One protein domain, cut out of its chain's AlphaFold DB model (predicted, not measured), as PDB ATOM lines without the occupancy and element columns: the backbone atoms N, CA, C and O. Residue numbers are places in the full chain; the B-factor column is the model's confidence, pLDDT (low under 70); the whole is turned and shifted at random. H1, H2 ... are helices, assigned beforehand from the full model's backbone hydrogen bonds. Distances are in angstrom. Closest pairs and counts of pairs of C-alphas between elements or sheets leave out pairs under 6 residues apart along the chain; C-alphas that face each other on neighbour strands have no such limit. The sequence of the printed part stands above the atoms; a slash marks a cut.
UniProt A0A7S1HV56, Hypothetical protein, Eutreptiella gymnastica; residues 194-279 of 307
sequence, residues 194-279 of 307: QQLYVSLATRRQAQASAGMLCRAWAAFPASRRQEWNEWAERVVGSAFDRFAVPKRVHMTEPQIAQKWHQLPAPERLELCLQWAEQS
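What this domain is: This is residues 194 to 279 of the 307 residues of the protein "Hypothetical protein" of Eutreptiella gymnastica (UniProt A0A7S1HV56). A long helix, H3, is the backbone of an elongated, loose all-helix domain: H5 crosses it about perpendicular, H1 packs on both H3 and H5, and the short helices H2 and H4 lie toward opposite ends of the long axis. The printed part has 86 residues with five named helices, H1 to H5 in chain order, and no named strand. The radius of gyration of the C-alphas is 14.9 A, and the spans are 45 by 27 by 21 A.

Where its parts are: Find C-alpha 194 at (229.443, 222.807, 218.005), where H1 begins; it runs to residue 204. H2 covers residues 210 to 219. H3, residues 222 to 244, begins at C-alpha 222 (234.971, 222.688, 207.563) and is 32.8 A long. H4 covers residues 253 to 262. H5, residues 265 to 278, is 20.3 A long and ends at C-alpha 278 (234.236, 237.656, 228.218).

How they stand to each other: Start at H1, which with H3 is a hub, touching three helices each. H1 touches H2 at a steep tilt of 55 degrees, opposite ways; their closest C-alphas, Val 198 and Leu 213, are 5.7 A apart. With residues 225 to 232 alone, H3 touches H1, closest at the C-alphas of Leu 196 and Ala 232, 6.5 A. H5 touches H3 about perpendicular, at 78 degrees, closest at the C-alphas of Ala 239 and Cys 272, 5.5 A. H4 touches H3, closest at the C-alphas of Ala 244 and Ile 256, 6.2 A. H2 and H4 are apart. In each of the five helices, every O i to N i+4 pair is within hydrogen-bond range.

The domain as a whole: Look at Ala 219 and His 250 for the two C-alphas farthest apart, 46.1 A. The printed part has no cut, and no link is long. Residue 206 alone has pLDDT under 70.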
ATOM      1  N   GLN A 194     230.895 222.828 218.204       92.00
ATOM      2  CA  GLN A 194     229.443 222.807 218.005       92.00
ATOM      3  C   GLN A 194     228.676 223.070 219.303       92.00
ATOM      4  O   GLN A 194     227.737 223.862 219.300       92.00
ATOM      5  N   GLN A 195     229.041 222.394 220.398       91.38
ATOM      6  CA  GLN A 195     228.394 222.600 221.696       91.38
ATOM      7  C   GLN A 195     228.575 224.046 222.152       91.38
ATOM      8  O   GLN A 195     227.598 224.686 222.533       91.38
ATOM      9  N   LEU A 196     229.793 224.581 222.034       90.38
ATOM     10  CA  LEU A 196     230.077 225.967 222.387       90.38
ATOM     11  C   LEU A 196     229.282 226.956 221.519       90.38
ATOM     12  O   LEU A 196     228.640 227.853 222.063       90.38
ATOM     13  N   TYR A 197     229.266 226.764 220.197       90.94
ATOM     14  CA  TYR A 197     228.503 227.590 219.259       90.94
ATOM     15  C   TYR A 197     227.008 227.588 219.582       90.94
ATOM     16  O   TYR A 197     226.420 228.648 219.776       90.94
ATOM     17  N   VAL A 198     226.388 226.405 219.674       91.00
ATOM     18  CA  VAL A 198     224.944 226.287 219.914       91.00
ATOM     19  C   VAL A 198     224.579 226.901 221.262       91.00
ATOM     20  O   VAL A 198     223.606 227.647 221.340       91.00
ATOM     21  N   SER A 199     225.355 226.644 222.315       91.31
ATOM     22  CA  SER A 199     225.081 227.192 223.644       91.31
ATOM     23  C   SER A 199     225.257 228.713 223.715       91.31
ATOM     24  O   SER A 199     224.397 229.383 224.286       91.31
ATOM     25  N   LEU A 200     226.299 229.278 223.095       89.50
ATOM     26  CA  LEU A 200     226.476 230.735 223.008       89.50
ATOM     27  C   LEU A 200     225.374 231.395 222.181       89.50
ATOM     28  O   LEU A 200     224.786 232.385 222.614       89.50
ATOM     29  N   ALA A 201     225.066 230.837 221.012       88.00
ATOM     30  CA  ALA A 201     224.030 231.374 220.142       88.00
ATOM     31  C   ALA A 201     222.649 231.295 220.807       88.00
ATOM     32  O   ALA A 201     221.894 232.257 220.737       88.00
ATOM     33  N   THR A 202     222.350 230.220 221.546       88.62
ATOM     34  CA  THR A 202     221.101 230.102 222.324       88.62
ATOM     35  C   THR A 202     221.008 231.178 223.410       88.62
ATOM     36  O   THR A 202     219.934 231.727 223.641       88.62
ATOM     37  N   ARG A 203     222.123 231.518 224.071       86.44
ATOM     38  CA  ARG A 203     222.155 232.591 225.077       86.44
ATOM     39  C   ARG A 203     221.965 233.980 224.477       86.44
ATOM     40  O   ARG A 203     221.274 234.804 225.069       86.44
ATOM     41  N   ARG A 204     222.577 234.243 223.320       84.12
ATOM     42  CA  ARG A 204     222.495 235.544 222.635       84.12
ATOM     43  C   ARG A 204     221.158 235.746 221.925       84.12
ATOM     44  O   ARG A 204     220.611 236.842 221.943       84.12
ATOM     45  N   GLN A 205     220.624 234.697 221.308       78.12
ATOM     46  CA  GLN A 205     219.377 234.723 220.551       78.12
ATOM     47  C   GLN A 205     218.291 233.985 221.328       78.12
ATOM     48  O   GLN A 205     218.030 232.807 221.092       78.12
ATOM     49  N   ALA A 206     217.604 234.712 222.210       61.69
ATOM     50  CA  ALA A 206     216.561 234.186 223.097       61.69
ATOM     51  C   ALA A 206     215.401 233.441 222.389       61.69
ATOM     52  O   ALA A 206     214.580 232.820 223.059       61.69
ATOM     53  N   GLN A 207     215.306 233.506 221.054       72.31
ATOM     54  CA  GLN A 207     214.235 232.899 220.255       72.31
ATOM     55  C   GLN A 207     214.710 231.821 219.265       72.31
ATOM     56  O   GLN A 207     213.874 231.163 218.643       72.31
ATOM     57  N   ALA A 208     216.019 231.599 219.098       79.31
ATOM     58  CA  ALA A 208     216.505 230.569 218.186       79.31
ATOM     59  C   ALA A 208     216.405 229.184 218.845       79.31
ATOM     60  O   ALA A 208     216.941 228.946 219.926       79.31
ATOM     61  N   SER A 209     215.729 228.237 218.190       86.88
ATOM     62  CA  SER A 209     215.697 226.856 218.673       86.88
ATOM     63  C   SER A 209     217.047 226.174 218.441       86.88
ATOM     64  O   SER A 209     217.694 226.371 217.408       86.88
ATOM     65  N   ALA A 210     217.452 225.301 219.367       83.38
ATOM     66  CA  ALA A 210     218.696 224.536 219.246       83.38
ATOM     67  C   ALA A 210     218.779 223.753 217.920       83.38
ATOM     68  O   ALA A 210     219.850 223.631 217.331       83.38
ATOM     69  N   GLY A 211     217.640 223.278 217.401       85.56
ATOM     70  CA  GLY A 211     217.568 222.600 216.106       85.56
ATOM     71  C   GLY A 211     217.957 223.494 214.923       85.56
ATOM     72  O   GLY A 211     218.670 223.036 214.031       85.56
ATOM     73  N   MET A 212     217.545 224.767 214.921       89.00
ATOM     74  CA  MET A 212     217.958 225.729 213.890       89.00
ATOM     75  C   MET A 212     219.451 226.038 213.988       89.00
ATOM     76  O   MET A 212     220.146 226.029 212.974       89.00
ATOM     77  N   LEU A 213     219.968 226.218 215.205       89.31
ATOM     78  CA  LEU A 213     221.389 226.484 215.437       89.31
ATOM     79  C   LEU A 213     222.274 225.301 215.020       89.31
ATOM     80  O   LEU A 213     223.314 225.502 214.398       89.31
ATOM     81  N   CYS A 214     221.842 224.060 215.260       89.31
ATOM     82  CA  CYS A 214     222.541 222.873 214.762       89.31
ATOM     83  C   CYS A 214     222.587 222.810 213.227       89.31
ATOM     84  O   CYS A 214     223.600 222.395 212.665       89.31
ATOM     85  N   ARG A 215     221.518 223.232 212.534       89.56
ATOM     86  CA  ARG A 215     221.516 223.324 211.062       89.56
ATOM     87  C   ARG A 215     222.437 224.437 210.567       89.56
ATOM     88  O   ARG A 215     223.194 224.208 209.631       89.56
ATOM     89  N   ALA A 216     222.425 225.595 211.228       88.69
ATOM     90  CA  ALA A 216     223.343 226.693 210.928       88.69
ATOM     91  C   ALA A 216     224.811 226.259 211.092       88.69
ATOM     92  O   ALA A 216     225.632 226.503 210.215       88.69
ATOM     93  N   TRP A 217     225.123 225.511 212.154       89.75
ATOM     94  CA  TRP A 217     226.441 224.903 212.341       89.75
ATOM     95  C   TRP A 217     226.811 223.924 211.218       89.75
ATOM     96  O   TRP A 217     227.946 223.913 210.738       89.75
ATOM     97  N   ALA A 218     225.868 223.084 210.784       90.50
ATOM     98  CA  ALA A 218     226.107 222.134 209.701       90.50
ATOM     99  C   ALA A 218     226.431 222.835 208.370       90.50
ATOM    100  O   ALA A 218     227.214 222.293 207.589       90.50
ATOM    101  N   ALA A 219     225.883 224.036 208.154       92.00
ATOM    102  CA  ALA A 219     226.147 224.873 206.988       92.00
ATOM    103  C   ALA A 219     227.524 225.564 207.018       92.00
ATOM    104  O   ALA A 219     227.988 226.030 205.978       92.00
ATOM    105  N   PHE A 220     228.210 225.620 208.167       87.88
ATOM    106  CA  PHE A 220     229.558 226.184 208.215       87.88
ATOM    107  C   PHE A 220     230.568 225.342 207.419       87.88
ATOM    108  O   PHE A 220     230.583 224.109 207.542       87.88
ATOM    109  N   PRO A 221     231.483 225.997 206.673       92.88
ATOM    110  CA  PRO A 221     232.634 225.333 206.074       92.88
ATOM    111  C   PRO A 221     233.453 224.562 207.113       92.88
ATOM    112  O   PRO A 221     233.524 224.945 208.283       92.88
ATOM    113  N   ALA A 222     234.128 223.494 206.680       91.44
ATOM    114  CA  ALA A 222     234.971 222.688 207.563       91.44
ATOM    115  C   ALA A 222     236.045 223.527 208.281       91.44
ATOM    116  O   ALA A 222     236.241 223.341 209.479       91.44
ATOM    117  N   SER A 223     236.653 224.497 207.587       90.81
ATOM    118  CA  SER A 223     237.618 225.445 208.165       90.81
ATOM    119  C   SER A 223     237.019 226.269 209.306       90.81
ATOM    120  O   SER A 223     237.596 226.338 210.384       90.81
ATOM    121  N   ARG A 224     235.808 226.811 209.127       89.12
ATOM    122  CA  ARG A 224     235.093 227.536 210.189       89.12
ATOM    123  C   ARG A 224     234.769 226.637 211.376       89.12
ATOM    124  O   ARG A 224     234.940 227.049 212.517       89.12
ATOM    125  N   ARG A 225     234.328 225.399 211.137       91.50
ATOM    126  CA  ARG A 225     234.077 224.446 212.233       91.50
ATOM    127  C   ARG A 225     235.356 224.102 212.997       91.50
ATOM    128  O   ARG A 225     235.296 223.927 214.212       91.50
ATOM    129  N   GLN A 226     236.492 224.034 212.307       90.75
ATOM    130  CA  GLN A 226     237.799 223.849 212.929       90.75
ATOM    131  C   GLN A 226     238.196 225.056 213.793       90.75
ATOM    132  O   GLN A 226     238.534 224.845 214.952       90.75
ATOM    133  N   GLU A 227     238.052 226.294 213.303       91.38
ATOM    134  CA  GLU A 227     238.293 227.515 214.102       91.38
ATOM    135  C   GLU A 227     237.486 227.511 215.411       91.38
ATOM    136  O   GLU A 227     237.991 227.847 216.482       91.38
ATOM    137  N   TRP A 228     236.222 227.089 215.337       91.25
ATOM    138  CA  TRP A 228     235.354 226.957 216.505       91.25
ATOM    139  C   TRP A 228     235.804 225.856 217.474       91.25
ATOM    140  O   TRP A 228     235.673 226.034 218.683       91.25
ATOM    141  N   ASN A 229     236.332 224.733 216.979       91.81
ATOM    142  CA  ASN A 229     236.893 223.681 217.833       91.81
ATOM    143  C   ASN A 229     238.170 224.160 218.538       91.81
ATOM    144  O   ASN A 229     238.283 224.011 219.750       91.81
ATOM    145  N   GLU A 230     239.088 224.792 217.807       91.19
ATOM    146  CA  GLU A 230     240.326 225.352 218.367       91.19
ATOM    147  C   GLU A 230     240.024 226.442 219.404       91.19
ATOM    148  O   GLU A 230     240.658 226.526 220.458       91.19
ATOM    149  N   TRP A 231     239.014 227.277 219.146       90.38
ATOM    150  CA  TRP A 231     238.564 228.241 220.140       90.38
ATOM    151  C   TRP A 231     237.927 227.573 221.359       90.38
ATOM    152  O   TRP A 231     238.223 227.979 222.482       90.38
ATOM    153  N   ALA A 232     237.117 226.527 221.175       90.81
ATOM    154  CA  ALA A 232     236.540 225.789 222.294       90.81
ATOM    155  C   ALA A 232     237.616 225.187 223.206       90.81
ATOM    156  O   ALA A 232     237.494 225.279 224.427       90.81
ATOM    157  N   GLU A 233     238.705 224.662 222.646       90.69
ATOM    158  CA  GLU A 233     239.845 224.177 223.428       90.69
ATOM    159  C   GLU A 233     240.512 225.295 224.239       90.69
ATOM    160  O   GLU A 233     240.751 225.130 225.441       90.69
ATOM    161  N   ARG A 234     240.734 226.470 223.632       90.38
ATOM    162  CA  ARG A 234     241.272 227.649 224.338       90.38
ATOM    163  C   ARG A 234     240.350 228.125 225.460       90.38
ATOM    164  O   ARG A 234     240.827 228.461 226.549       90.38
ATOM    165  N   VAL A 235     239.039 228.140 225.218       91.25
ATOM    166  CA  VAL A 235     238.025 228.519 226.209       91.25
ATOM    167  C   VAL A 235     238.028 227.545 227.382       91.25
ATOM    168  O   VAL A 235     238.063 227.993 228.526       91.25
ATOM    169  N   VAL A 236     238.040 226.234 227.125       91.19
ATOM    170  CA  VAL A 236     238.082 225.207 228.179       91.19
ATOM    171  C   VAL A 236     239.351 225.337 229.016       91.19
ATOM    172  O   VAL A 236     239.262 225.324 230.244       91.19
ATOM    173  N   GLY A 237     240.516 225.496 228.378       88.56
ATOM    174  CA  GLY A 237     241.787 225.676 229.083       88.56
ATOM    175  C   GLY A 237     241.768 226.906 229.991       88.56
ATOM    176  O   GLY A 237     242.058 226.817 231.181       88.56
ATOM    177  N   SER A 238     241.302 228.035 229.463       90.06
ATOM    178  CA  SER A 238     241.218 229.287 230.219       90.06
ATOM    179  C   SER A 238     240.190 229.233 231.359       90.06
ATOM    180  O   SER A 238     240.436 229.744 232.455       90.06
ATOM    181  N   ALA A 239     239.035 228.601 231.131       89.94
ATOM    182  CA  ALA A 239     238.017 228.400 232.158       89.94
ATOM    183  C   ALA A 239     238.535 227.488 233.280       89.94
ATOM    184  O   ALA A 239     238.314 227.771 234.462       89.94
ATOM    185  N   PHE A 240     239.279 226.435 232.925       91.06
ATOM    186  CA  PHE A 240     239.966 225.583 233.888       91.06
ATOM    187  C   PHE A 240     241.004 226.364 234.696       91.06
ATOM    188  O   PHE A 240     240.999 226.271 235.923       91.06
ATOM    189  N   ASP A 241     241.843 227.178 234.053       89.19
ATOM    190  CA  ASP A 241     242.847 227.985 234.751       89.19
ATOM    191  C   ASP A 241     242.204 228.931 235.766       89.19
ATOM    192  O   ASP A 241     242.621 228.979 236.924       89.19
ATOM    193  N   ARG A 242     241.117 229.615 235.397       88.31
ATOM    194  CA  ARG A 242     240.370 230.478 236.328       88.31
ATOM    195  C   ARG A 242     239.725 229.703 237.468       88.31
ATOM    196  O   ARG A 242     239.727 230.167 238.606       88.31
ATOM    197  N   PHE A 243     239.207 228.510 237.192       88.88
ATOM    198  CA  PHE A 243     238.724 227.609 238.233       88.88
ATOM    199  C   PHE A 243     239.857 227.143 239.164       88.88
ATOM    200  O   PHE A 243     239.624 226.944 240.365       88.88
ATOM    201  N   ALA A 244     241.061 226.956 238.620       88.00
ATOM    202  CA  ALA A 244     242.235 226.440 239.307       88.00
ATOM    203  C   ALA A 244     242.921 227.489 240.190       88.00
ATOM    204  O   ALA A 244     243.285 227.156 241.316       88.00
ATOM    205  N   VAL A 245     243.065 228.738 239.728       89.44
ATOM    206  CA  VAL A 245     243.777 229.831 240.426       89.44
ATOM    207  C   VAL A 245     243.429 229.936 241.920       89.44
ATOM    208  O   VAL A 245     244.347 229.818 242.731       89.44
ATOM    209  N   PRO A 246     242.155 230.062 242.341       88.38
ATOM    210  CA  PRO A 246     241.831 230.172 243.765       88.38
ATOM    211  C   PRO A 246     242.080 228.872 244.548       88.38
ATOM    212  O   PRO A 246     242.203 228.901 245.769       88.38
ATOM    213  N   LYS A 247     242.160 227.717 243.874       87.19
ATOM    214  CA  LYS A 247     242.352 226.401 244.507       87.19
ATOM    215  C   LYS A 247     243.816 225.999 244.635       87.19
ATOM    216  O   LYS A 247     244.125 225.210 245.523       87.19
ATOM    217  N   ARG A 248     244.712 226.559 243.813       87.44
ATOM    218  CA  ARG A 248     246.166 226.299 243.869       87.44
ATOM    219  C   ARG A 248     246.787 226.647 245.226       87.44
ATOM    220  O   ARG A 248     247.828 226.104 245.564       87.44
ATOM    221  N   VAL A 249     246.126 227.488 246.025       89.94
ATOM    222  CA  VAL A 249     246.545 227.823 247.398       89.94
ATOM    223  C   VAL A 249     246.425 226.625 248.353       89.94
ATOM    224  O   VAL A 249     247.176 226.527 249.320       89.94
ATOM    225  N   HIS A 250     245.493 225.702 248.100       90.50
ATOM    226  CA  HIS A 250     245.138 224.633 249.045       90.50
ATOM    227  C   HIS A 250     245.142 223.229 248.434       90.50
ATOM    228  O   HIS A 250     244.878 222.256 249.136       90.50
ATOM    229  N   MET A 251     245.369 223.111 247.128       91.62
ATOM    230  CA  MET A 251     245.216 221.866 246.387       91.62
ATOM    231  C   MET A 251     246.338 221.708 245.370       91.62
ATOM    232  O   MET A 251     246.758 222.677 244.736       91.62
ATOM    233  N   THR A 252     246.782 220.470 245.173       91.69
ATOM    234  CA  THR A 252     247.731 220.144 244.106       91.69
ATOM    235  C   THR A 252     247.025 220.124 242.749       91.69
ATOM    236  O   THR A 252     245.818 219.890 242.657       91.69
ATOM    237  N   GLU A 253     247.772 220.341 241.670       85.88
ATOM    238  CA  GLU A 253     247.255 220.307 240.297       85.88
ATOM    239  C   GLU A 253     246.409 219.056 239.959       85.88
ATOM    240  O   GLU A 253     245.294 219.232 239.455       85.88
ATOM    241  N   PRO A 254     246.811 217.812 240.310       89.06
ATOM    242  CA  PRO A 254     245.970 216.638 240.066       89.06
ATOM    243  C   PRO A 254     244.656 216.659 240.860       89.06
ATOM    244  O   PRO A 254     243.625 216.225 240.346       89.06
ATOM    245  N   GLN A 255     244.640 217.205 242.081       89.19
ATOM    246  CA  GLN A 255     243.403 217.338 242.860       89.19
ATOM    247  C   GLN A 255     242.463 218.395 242.262       89.19
ATOM    248  O   GLN A 255     241.241 218.237 242.300       89.19
ATOM    249  N   ILE A 256     243.014 219.472 241.695       89.88
ATOM    250  CA  ILE A 256     242.236 220.501 240.996       89.88
ATOM    251  C   ILE A 256     241.619 219.920 239.724       89.88
ATOM    252  O   ILE A 256     240.421 220.104 239.503       89.88
ATOM    253  N   ALA A 257     242.401 219.185 238.929       87.56
ATOM    254  CA  ALA A 257     241.905 218.478 237.752       87.56
ATOM    255  C   ALA A 257     240.790 217.497 238.134       87.56
ATOM    256  O   ALA A 257     239.712 217.522 237.543       87.56
ATOM    257  N   GLN A 258     240.987 216.702 239.190       90.00
ATOM    258  CA  GLN A 258     239.960 215.792 239.693       90.00
ATOM    259  C   GLN A 258     238.674 216.537 240.080       90.00
ATOM    260  O   GLN A 258     237.590 216.132 239.660       90.00
ATOM    261  N   LYS A 259     238.773 217.655 240.814       90.12
ATOM    262  CA  LYS A 259     237.602 218.477 241.162       90.12
ATOM    263  C   LYS A 259     236.914 219.072 239.942       90.12
ATOM    264  O   LYS A 259     235.690 219.097 239.899       90.12
ATOM    265  N   TRP A 260     237.672 219.525 238.950       90.00
ATOM    266  CA  TRP A 260     237.100 219.977 237.687       90.00
ATOM    267  C   TRP A 260     236.336 218.848 236.991       90.00
ATOM    268  O   TRP A 260     235.223 219.046 236.519       90.00
ATOM    269  N   HIS A 261     236.884 217.633 236.969       87.62
ATOM    270  CA  HIS A 261     236.208 216.483 236.377       87.62
ATOM    271  C   HIS A 261     234.951 216.043 237.132       87.62
ATOM    272  O   HIS A 261     234.029 215.542 236.485       87.62
ATOM    273  N   GLN A 262     234.920 216.251 238.452       90.94
ATOM    274  CA  GLN A 262     233.776 215.981 239.326       90.94
ATOM    275  C   GLN A 262     232.632 216.987 239.163       90.94
ATOM    276  O   GLN A 262     231.507 216.660 239.535       90.94
ATOM    277  N   LEU A 263     232.883 218.179 238.605       87.75
ATOM    278  CA  LEU A 263     231.803 219.112 238.295       87.75
ATOM    279  C   LEU A 263     230.821 218.479 237.291       87.75
ATOM    280  O   LEU A 263     231.262 217.901 236.283       87.75
ATOM    281  N   PRO A 264     229.500 218.630 237.507       89.19
ATOM    282  CA  PRO A 264     228.492 218.279 236.522       89.19
ATOM    283  C   PRO A 264     228.815 218.884 235.152       89.19
ATOM    284  O   PRO A 264     229.264 220.027 235.038       89.19
ATOM    285  N   ALA A 265     228.554 218.125 234.086       84.88
ATOM    286  CA  ALA A 265     228.708 218.606 232.714       84.88
ATOM    287  C   ALA A 265     228.065 219.990 232.450       84.88
ATOM    288  O   ALA A 265     228.758 220.816 231.852       84.88
ATOM    289  N   PRO A 266     226.830 220.292 232.913       87.25
ATOM    290  CA  PRO A 266     226.241 221.616 232.707       87.25
ATOM    291  C   PRO A 266     226.995 222.732 233.442       87.25
ATOM    292  O   PRO A 266     227.174 223.802 232.877       87.25
ATOM    293  N   GLU A 267     227.504 222.491 234.653       89.31
ATOM    294  CA  GLU A 267     228.261 223.504 235.406       89.31
ATOM    295  C   GLU A 267     229.604 223.829 234.745       89.31
ATOM    296  O   GLU A 267     230.012 224.987 234.680       89.31
ATOM    297  N   ARG A 268     230.291 222.819 234.195       90.25
ATOM    298  CA  ARG A 268     231.513 223.059 233.411       90.25
ATOM    299  C   ARG A 268     231.232 223.866 232.155       90.25
ATOM    300  O   ARG A 268     232.001 224.768 231.834       90.25
ATOM    301  N   LEU A 269     230.154 223.527 231.449       89.38
ATOM    302  CA  LEU A 269     229.731 224.255 230.259       89.38
ATOM    303  C   LEU A 269     229.431 225.713 230.609       89.38
ATOM    304  O   LEU A 269     229.920 226.602 229.930       89.38
ATOM    305  N   GLU A 270     228.714 225.958 231.700       91.31
ATOM    306  CA  GLU A 270     228.429 227.296 232.218       91.31
ATOM    307  C   GLU A 270     229.699 228.116 232.482       91.31
ATOM    308  O   GLU A 270     229.803 229.251 232.017       91.31
ATOM    309  N   LEU A 271     230.709 227.535 233.139       91.62
ATOM    310  CA  LEU A 271     232.004 228.199 233.342       91.62
ATOM    311  C   LEU A 271     232.713 228.510 232.015       91.62
ATOM    312  O   LEU A 271     233.311 229.576 231.865       91.62
ATOM    313  N   CYS A 272     232.630 227.599 231.043       91.62
ATOM    314  CA  CYS A 272     233.178 227.823 229.708       91.62
ATOM    315  C   CYS A 272     232.427 228.944 228.973       91.62
ATOM    316  O   CYS A 272     233.066 229.793 228.361       91.62
ATOM    317  N   LEU A 273     231.094 228.991 229.061       90.94
ATOM    318  CA  LEU A 273     230.264 230.016 228.422       90.94
ATOM    319  C   LEU A 273     230.506 231.402 229.017       90.94
ATOM    320  O   LEU A 273     230.694 232.350 228.263       90.94
ATOM    321  N   GLN A 274     230.584 231.509 230.346       90.94
ATOM    322  CA  GLN A 274     230.920 232.767 231.021       90.94
ATOM    323  C   GLN A 274     232.264 233.321 230.543       90.94
ATOM    324  O   GLN A 274     232.415 234.530 230.374       90.94
ATOM    325  N   TRP A 275     233.246 232.446 230.314       87.00
ATOM    326  CA  TRP A 275     234.537 232.873 229.792       87.00
ATOM    327  C   TRP A 275     234.492 233.210 228.302       87.00
ATOM    328  O   TRP A 275     235.033 234.230 227.887       87.00
ATOM    329  N   ALA A 276     233.813 232.393 227.503       87.12
ATOM    330  CA  ALA A 276     233.636 232.641 226.080       87.12
ATOM    331  C   ALA A 276     232.923 233.976 225.799       87.12
ATOM    332  O   ALA A 276     233.259 234.649 224.831       87.12
ATOM    333  N   GLU A 277     231.986 234.390 226.657       88.00
ATOM    334  CA  GLU A 277     231.325 235.701 226.592       88.00
ATOM    335  C   GLU A 277     232.264 236.868 226.930       88.00
ATOM    336  O   GLU A 277     232.108 237.950 226.374       88.00
ATOM    337  N   GLN A 278     233.238 236.652 227.818       85.19
ATOM    338  CA  GLN A 278     234.236 237.656 228.218       85.19
ATOM    339  C   GLN A 278     235.444 237.714 227.272       85.19
ATOM    340  O   GLN A 278     236.198 238.684 227.291       85.19
ATOM    341  N   SER A 279     235.659 236.668 226.478       80.75
ATOM    342  CA  SER A 279     236.782 236.547 225.555       80.75
ATOM    343  C   SER A 279     236.517 237.344 224.275       80.75
ATOM    344  O   SER A 279     235.757 236.902 223.414       80.75
TER     345      SER A 279